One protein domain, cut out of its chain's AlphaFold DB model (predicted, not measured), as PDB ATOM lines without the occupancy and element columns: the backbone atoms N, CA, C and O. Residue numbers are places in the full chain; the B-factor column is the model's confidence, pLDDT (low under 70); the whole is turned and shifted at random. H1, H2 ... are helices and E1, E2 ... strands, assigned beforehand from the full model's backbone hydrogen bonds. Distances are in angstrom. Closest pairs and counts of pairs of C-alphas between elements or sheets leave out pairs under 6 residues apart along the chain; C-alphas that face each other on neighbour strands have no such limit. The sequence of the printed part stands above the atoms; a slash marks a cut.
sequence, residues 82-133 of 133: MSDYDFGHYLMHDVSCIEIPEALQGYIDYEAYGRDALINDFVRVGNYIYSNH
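Overview. This is residues 82 to 133 of the 133 residues of the protein "Antirestriction protein ArdA" of Acinetobacter indicus (UniProt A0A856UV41). What does the model look like? Two helices, H1 and H3, cross at about a right angle in the middle of an elongated shape, with a small hairpin of two strands, E1 and E2, at one end and the short helix H2 at the other. What is it made of? The printed part has 52 residues with three named helices and two named strands, in the order H1 H2 H3 E1 E2; the sheet, E1 - E2, is antiparallel, and the class is mixed, helices and strands. How tightly is it gathered? It is only just compact, close to loose, with a radius of gyration of the C-alphas of 11.4 A and spans of 35 by 17 by 17 A.

Arrangement. How do the strands pair? E1, residues 122 to 125, and E2, residues 128 to 131, form a hairpin, antiparallel at 148 degrees; N 123 and O 130 are 2.9 A apart, N 130 and O 123 2.8 A, within hydrogen-bond range. What is near the hairpin? H3, residues 110 to 120, and E2 are near each other; the closest C-alphas of H3 and E1, Leu 118 and Arg 124, are 7.0 A apart. What touches H3? H1, residues 84 to 95, touches it, about perpendicular at 85 degrees, with the C-alphas of Gly 88 and Gly 114 closest at 3.6 A. H2, residues 102 to 105, is apart from H1, H3, E1 and E2. Are the helix backbones bonded? In H3 every O i to N i+4 pair is within hydrogen-bond range, in H1 7 of 8; H2 is too short for such a pair.

Along the chain. Where does H1 begin? C-alpha 84 is at (154.037, 161.710, 96.921), and H1 is 15.0 A long. Where do H3 and E2 end? H3, 15.3 A long, ends with C-alpha 120 at (143.499, 160.238, 88.606), and E2 with C-alpha 131 at (142.473, 152.256, 94.118).

Size, cuts and confidence. Which C-alphas are farthest apart? Those of Ala 103 and Gly 126, 35.9 A. Is any link long or cut? No link is long, and the printed part has no cut; residues 93 to 99, of which 93 to 95 belong to H1, stand free. Where is confidence low? Residue 133, the chain's last, is under 70; the mean pLDDT of the printed part is 86.9.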
ATOM      1  N   MET A  82     152.278 156.956 101.966       91.44
ATOM      2  CA  MET A  82     153.664 157.335 101.741       91.44
ATOM      3  C   MET A  82     153.722 158.706 101.075       91.44
ATOM      4  O   MET A  82     152.730 159.185 100.521       91.44
ATOM      5  N   SER A  83     154.887 159.356 101.119       92.12
ATOM      6  CA  SER A  83     155.048 160.667 100.485       92.12
ATOM      7  C   SER A  83     154.771 160.589  98.979       92.12
ATOM      8  O   SER A  83     154.986 159.550  98.361       92.12
ATOM      9  N   ASP A  84     154.331 161.689  98.362       91.94
ATOM     10  CA  ASP A  84     154.037 161.710  96.921       91.94
ATOM     11  C   ASP A  84     155.262 161.281  96.081       91.94
ATOM     12  O   ASP A  84     155.119 160.611  95.060       91.94
ATOM     13  N   TYR A  85     156.477 161.596  96.549       92.12
ATOM     14  CA  TYR A  85     157.729 161.116  95.959       92.12
ATOM     15  C   TYR A  85     157.874 159.593  96.065       92.12
ATOM     16  O   TYR A  85     158.128 158.930  95.057       92.12
ATOM     17  N   ASP A  86     157.710 159.039  97.269       92.44
ATOM     18  CA  ASP A  86     157.855 157.600  97.508       92.44
ATOM     19  C   ASP A  86     156.784 156.814  96.748       92.44
ATOM     20  O   ASP A  86     157.089 155.783  96.150       92.44
ATOM     21  N   PHE A  87     155.561 157.346  96.674       92.19
ATOM     22  CA  PHE A  87     154.464 156.745  95.925       92.19
ATOM     23  C   PHE A  87     154.749 156.716  94.428       92.19
ATOM     24  O   PHE A  87     154.630 155.668  93.791       92.19
ATOM     25  N   GLY A  88     155.193 157.838  93.856       89.69
ATOM     26  CA  GLY A  88     155.566 157.885  92.446       89.69
ATOM     27  C   GLY A  88     156.743 156.965  92.117       89.69
ATOM     28  O   GLY A  88     156.759 156.331  91.058       89.69
ATOM     29  N   HIS A  89     157.706 156.840  93.032       90.94
ATOM     30  CA  HIS A  89     158.814 155.903  92.892       90.94
ATOM     31  C   HIS A  89     158.332 154.443  92.935       90.94
ATOM     32  O   HIS A  89     158.666 153.665  92.039       90.94
ATOM     33  N   TYR A  90     157.515 154.085  93.929       89.38
ATOM     34  CA  TYR A  90     156.922 152.755  94.093       89.38
ATOM     35  C   TYR A  90     156.110 152.339  92.857       89.38
ATOM     36  O   TYR A  90     156.319 151.265  92.291       89.38
ATOM     37  N   LEU A  91     155.246 153.227  92.357       88.44
ATOM     38  CA  LEU A  91     154.433 152.967  91.169       88.44
ATOM     39  C   LEU A  91     155.279 152.671  89.921       88.44
ATOM     40  O   LEU A  91     154.945 151.774  89.143       88.44
ATOM     41  N   MET A  92     156.370 153.410  89.703       86.75
ATOM     42  CA  MET A  92     157.210 153.225  88.514       86.75
ATOM     43  C   MET A  92     158.106 151.990  88.592       86.75
ATOM     44  O   MET A  92     158.214 151.252  87.609       86.75
ATOM     45  N   HIS A  93     158.770 151.783  89.728       85.19
ATOM     46  CA  HIS A  93     159.821 150.771  89.848       85.19
ATOM     47  C   HIS A  93     159.295 149.431  90.345       85.19
ATOM     48  O   HIS A  93     159.679 148.403  89.792       85.19
ATOM     49  N   ASP A  94     158.395 149.434  91.327       83.94
ATOM     50  CA  ASP A  94     157.948 148.207  91.992       83.94
ATOM     51  C   ASP A  94     156.650 147.659  91.388       83.94
ATOM     52  O   ASP A  94     156.503 146.450  91.223       83.94
ATOM     53  N   VAL A  95     155.718 148.540  91.006       83.31
ATOM     54  CA  VAL A  95     154.415 148.132  90.449       83.31
ATOM     55  C   VAL A  95     154.489 147.968  88.932       83.31
ATOM     56  O   VAL A  95     154.123 146.926  88.389       83.31
ATOM     57  N   SER A  96     154.971 148.998  88.233       81.38
ATOM     58  CA  SER A  96     155.049 148.998  86.765       81.38
ATOM     59  C   SER A  96     156.299 148.299  86.224       81.38
ATOM     60  O   SER A  96     156.380 148.054  85.018       81.38
ATOM     61  N   CYS A  97     157.272 147.989  87.093       76.88
ATOM     62  CA  CYS A  97     158.544 147.352  86.746       76.88
ATOM     63  C   CYS A  97     159.252 148.023  85.556       76.88
ATOM     64  O   CYS A  97     159.805 147.351  84.681       76.88
ATOM     65  N   ILE A  98     159.199 149.357  85.479       80.31
ATOM     66  CA  ILE A  98     159.825 150.094  84.383       80.31
ATOM     67  C   ILE A  98     161.327 150.148  84.655       80.31
ATOM     68  O   ILE A  98     161.780 150.787  85.601       80.31
ATOM     69  N   GLU A  99     162.125 149.518  83.794       76.25
ATOM     70  CA  GLU A  99     163.582 149.634  83.868       76.25
ATOM     71  C   GLU A  99     164.028 151.017  83.377       76.25
ATOM     72  O   GLU A  99     164.178 151.270  82.178       76.25
ATOM     73  N   ILE A 100     164.243 151.932  84.322       79.94
ATOM     74  CA  ILE A 100     164.726 153.284  84.040       79.94
ATOM     75  C   ILE A 100     166.257 153.291  84.110       79.94
ATOM     76  O   ILE A 100     166.813 153.016  85.179       79.94
ATOM     77  N   PRO A 101     166.965 153.647  83.019       84.50
ATOM     78  CA  PRO A 101     168.418 153.771  83.042       84.50
ATOM     79  C   PRO A 101     168.887 154.744  84.128       84.50
ATOM     80  O   PRO A 101     168.345 155.841  84.241       84.50
ATOM     81  N   GLU A 102     169.944 154.392  84.865       78.94
ATOM     82  CA  GLU A 102     170.479 155.176  85.998       78.94
ATOM     83  C   GLU A 102     170.731 156.654  85.642       78.94
ATOM     84  O   GLU A 102     170.430 157.559  86.414       78.94
ATOM     85  N   ALA A 103     171.186 156.917  84.414       82.50
ATOM     86  CA  ALA A 103     171.424 158.269  83.911       82.50
ATOM     87  C   ALA A 103     170.161 159.153  83.826       82.50
ATOM     88  O   ALA A 103     170.289 160.373  83.759       82.50
ATOM     89  N   LEU A 104     168.966 158.556  83.785       82.81
ATOM     90  CA  LEU A 104     167.681 159.250  83.674       82.81
ATOM     91  C   LEU A 104     166.913 159.303  84.996       82.81
ATOM     92  O   LEU A 104     166.075 160.184  85.143       82.81
ATOM     93  N   GLN A 105     167.221 158.432  85.962       80.31
ATOM     94  CA  GLN A 105     166.514 158.377  87.249       80.31
ATOM     95  C   GLN A 105     166.538 159.726  87.983       80.31
ATOM     96  O   GLN A 105     165.511 160.183  88.465       80.31
ATOM     97  N   GLY A 106     167.677 160.428  87.972       83.25
ATOM     98  CA  GLY A 106     167.805 161.753  88.596       83.25
ATOM     99  C   GLY A 106     167.080 162.900  87.876       83.25
ATOM    100  O   GLY A 106     167.112 164.027  88.363       83.25
ATOM    101  N   TYR A 107     166.466 162.646  86.716       87.81
ATOM    102  CA  TYR A 107     165.704 163.635  85.943       87.81
ATOM    103  C   TYR A 107     164.195 163.383  85.972       87.81
ATOM    104  O   TYR A 107     163.444 164.150  85.368       87.81
ATOM    105  N   ILE A 108     163.751 162.311  86.628       87.00
ATOM    106  CA  ILE A 108     162.333 161.997  86.763       87.00
ATOM    107  C   ILE A 108     161.790 162.697  87.998       87.00
ATOM    108  O   ILE A 108     162.351 162.605  89.087       87.00
ATOM    109  N   ASP A 109     160.675 163.390  87.806       91.19
ATOM    110  CA  ASP A 109     159.927 164.012  88.886       91.19
ATOM    111  C   ASP A 109     158.934 162.998  89.468       91.19
ATOM    112  O   ASP A 109     157.774 162.913  89.055       91.19
ATOM    113  N   TYR A 110     159.431 162.165  90.385       90.94
ATOM    114  CA  TYR A 110     158.622 161.149  91.060       90.94
ATOM    115  C   TYR A 110     157.517 161.771  91.919       90.94
ATOM    116  O   TYR A 110     156.427 161.215  91.992       90.94
ATOM    117  N   GLU A 111     157.761 162.944  92.510       92.06
ATOM    118  CA  GLU A 111     156.776 163.650  93.335       92.06
ATOM    119  C   GLU A 111     155.578 164.103  92.496       92.06
ATOM    120  O   GLU A 111     154.429 163.841  92.853       92.06
ATOM    121  N   ALA A 112     155.832 164.726  91.340       92.25
ATOM    122  CA  ALA A 112     154.762 165.102  90.424       92.25
ATOM    123  C   ALA A 112     153.982 163.878  89.928       92.25
ATOM    124  O   ALA A 112     152.755 163.922  89.879       92.25
ATOM    125  N   TYR A 113     154.674 162.781  89.606       90.56
ATOM    126  CA  TYR A 113     154.024 161.560  89.136       90.56
ATOM    127  C   TYR A 113     153.130 160.914  90.204       90.56
ATOM    128  O   TYR A 113     151.983 160.582  89.911       90.56
ATOM    129  N   GLY A 114     153.615 160.773  91.441       90.69
ATOM    130  CA  GLY A 114     152.824 160.205  92.534       90.69
ATOM    131  C   GLY A 114     151.613 161.067  92.884       90.69
ATOM    132  O   GLY A 114     150.509 160.544  93.035       90.69
ATOM    133  N   ARG A 115     151.779 162.395  92.910       92.06
ATOM    134  CA  ARG A 115     150.659 163.322  93.114       92.06
ATOM    135  C   ARG A 115     149.613 163.212  92.006       92.06
ATOM    136  O   ARG A 115     148.421 163.191  92.296       92.06
ATOM    137  N   ASP A 116     150.041 163.143  90.749       92.19
ATOM    138  CA  ASP A 116     149.121 163.018  89.617       92.19
ATOM    139  C   ASP A 116     148.390 161.661  89.640       92.19
ATOM    140  O   ASP A 116     147.205 161.597  89.311       92.19
ATOM    141  N   ALA A 117     149.044 160.585  90.088       90.38
ATOM    142  CA  ALA A 117     148.409 159.280  90.272       90.38
ATOM    143  C   ALA A 117     147.316 159.312  91.361       90.38
ATOM    144  O   ALA A 117     146.221 158.800  91.134       90.38
ATOM    145  N   LEU A 118     147.562 159.991  92.489       89.94
ATOM    146  CA  LEU A 118     146.582 160.214  93.570       89.94
ATOM    147  C   LEU A 118     145.394 161.106  93.180       89.94
ATOM    148  O   LEU A 118     144.447 161.243  93.946       89.94
ATOM    149  N   ILE A 119     145.450 161.770  92.028       86.88
ATOM    150  CA  ILE A 119     144.331 162.568  91.515       86.88
ATOM    151  C   ILE A 119     143.497 161.755  90.526       86.88
ATOM    152  O   ILE A 119     142.278 161.914  90.469       86.88
ATOM    153  N   ASN A 120     144.154 160.929  89.711       86.62
ATOM    154  CA  ASN A 120     143.499 160.238  88.606       86.62
ATOM    155  C   ASN A 120     142.995 158.847  89.002       86.62
ATOM    156  O   ASN A 120     141.828 158.539  88.767       86.62
ATOM    157  N   ASP A 121     143.857 158.035  89.615       87.88
ATOM    158  CA  ASP A 121     143.661 156.583  89.716       87.88
ATOM    159  C   ASP A 121     143.625 156.071  91.163       87.88
ATOM    160  O   ASP A 121     143.198 154.945  91.408       87.88
ATOM    161  N   PHE A 122     144.047 156.884  92.133       91.44
ATOM    162  CA  PHE A 122     144.108 156.507  93.544       91.44
ATOM    163  C   PHE A 122     143.499 157.581  94.437       91.44
ATOM    164  O   PHE A 122     143.306 158.714  94.007       91.44
ATOM    165  N   VAL A 123     143.225 157.236  95.692       90.38
ATOM    166  CA  VAL A 123     142.833 158.196  96.726       90.38
ATOM    167  C   VAL A 123     143.506 157.872  98.053       90.38
ATOM    168  O   VAL A 123     143.686 156.708  98.401       90.38
ATOM    169  N   ARG A 124     143.885 158.915  98.793       90.56
ATOM    170  CA  ARG A 124     144.466 158.812 100.135       90.56
ATOM    171  C   ARG A 124     143.370 159.040 101.173       90.56
ATOM    172  O   ARG A 124     142.786 160.122 101.195       90.56
ATOM    173  N   VAL A 125     143.128 158.048 102.026       89.69
ATOM    174  CA  VAL A 125     142.171 158.124 103.140       89.69
ATOM    175  C   VAL A 125     142.861 157.601 104.398       89.69
ATOM    176  O   VAL A 125     143.386 156.489 104.411       89.69
ATOM    177  N   GLY A 126     142.900 158.419 105.451       86.69
ATOM    178  CA  GLY A 126     143.678 158.117 106.654       86.69
ATOM    179  C   GLY A 126     145.151 157.836 106.332       86.69
ATOM    180  O   GLY A 126     145.805 158.626 105.652       86.69
ATOM    181  N   ASN A 127     145.645 156.689 106.800       89.12
ATOM    182  CA  ASN A 127     147.017 156.214 106.586       89.12
ATOM    183  C   ASN A 127     147.128 155.204 105.431       89.12
ATOM    184  O   ASN A 127     148.065 154.406 105.404       89.12
ATOM    185  N   TYR A 128     146.180 155.206 104.492       92.38
ATOM    186  CA  TYR A 128     146.139 154.250 103.389       92.38
ATOM    187  C   TYR A 128     145.867 154.926 102.048       92.38
ATOM    188  O   TYR A 128     145.215 155.971 101.954       92.38
ATOM    189  N   ILE A 129     146.363 154.291 100.990       91.62
ATOM    190  CA  ILE A 129     146.073 154.635  99.603       91.62
ATOM    191  C   ILE A 129     145.202 153.524  99.017       91.62
ATOM    192  O   ILE A 129     145.533 152.340  99.116       91.62
ATOM    193  N   TYR A 130     144.099 153.915  98.390       91.12
ATOM    194  CA  TYR A 130     143.103 153.035  97.786       91.12
ATOM    195  C   TYR A 130     143.063 153.228  96.280       91.12
ATOM    196  O   TYR A 130     143.319 154.325  95.774       91.12
ATOM    197  N   SER A 131     142.708 152.167  95.561       87.62
ATOM    198  CA  SER A 131     142.473 152.256  94.118       87.62
ATOM    199  C   SER A 131     141.118 152.916  93.857       87.62
ATOM    200  O   SER A 131     140.106 152.508  94.419       87.62
ATOM    201  N   ASN A 132     141.091 153.937  93.005       76.56
ATOM    202  CA  ASN A 132     139.865 154.610  92.587       76.56
ATOM    203  C   ASN A 132     139.266 153.827  91.402       76.56
ATOM    204  O   ASN A 132     139.702 153.987  90.259       76.56
ATOM    205  N   HIS A 133     138.332 152.910  91.673       58.78
ATOM    206  CA  HIS A 133     137.628 152.106  90.660       58.78
ATOM    207  C   HIS A 133     136.151 152.476  90.528       58.78
ATOM    208  O   HIS A 133     135.481 152.675  91.563       58.78
TER     209      HIS A 133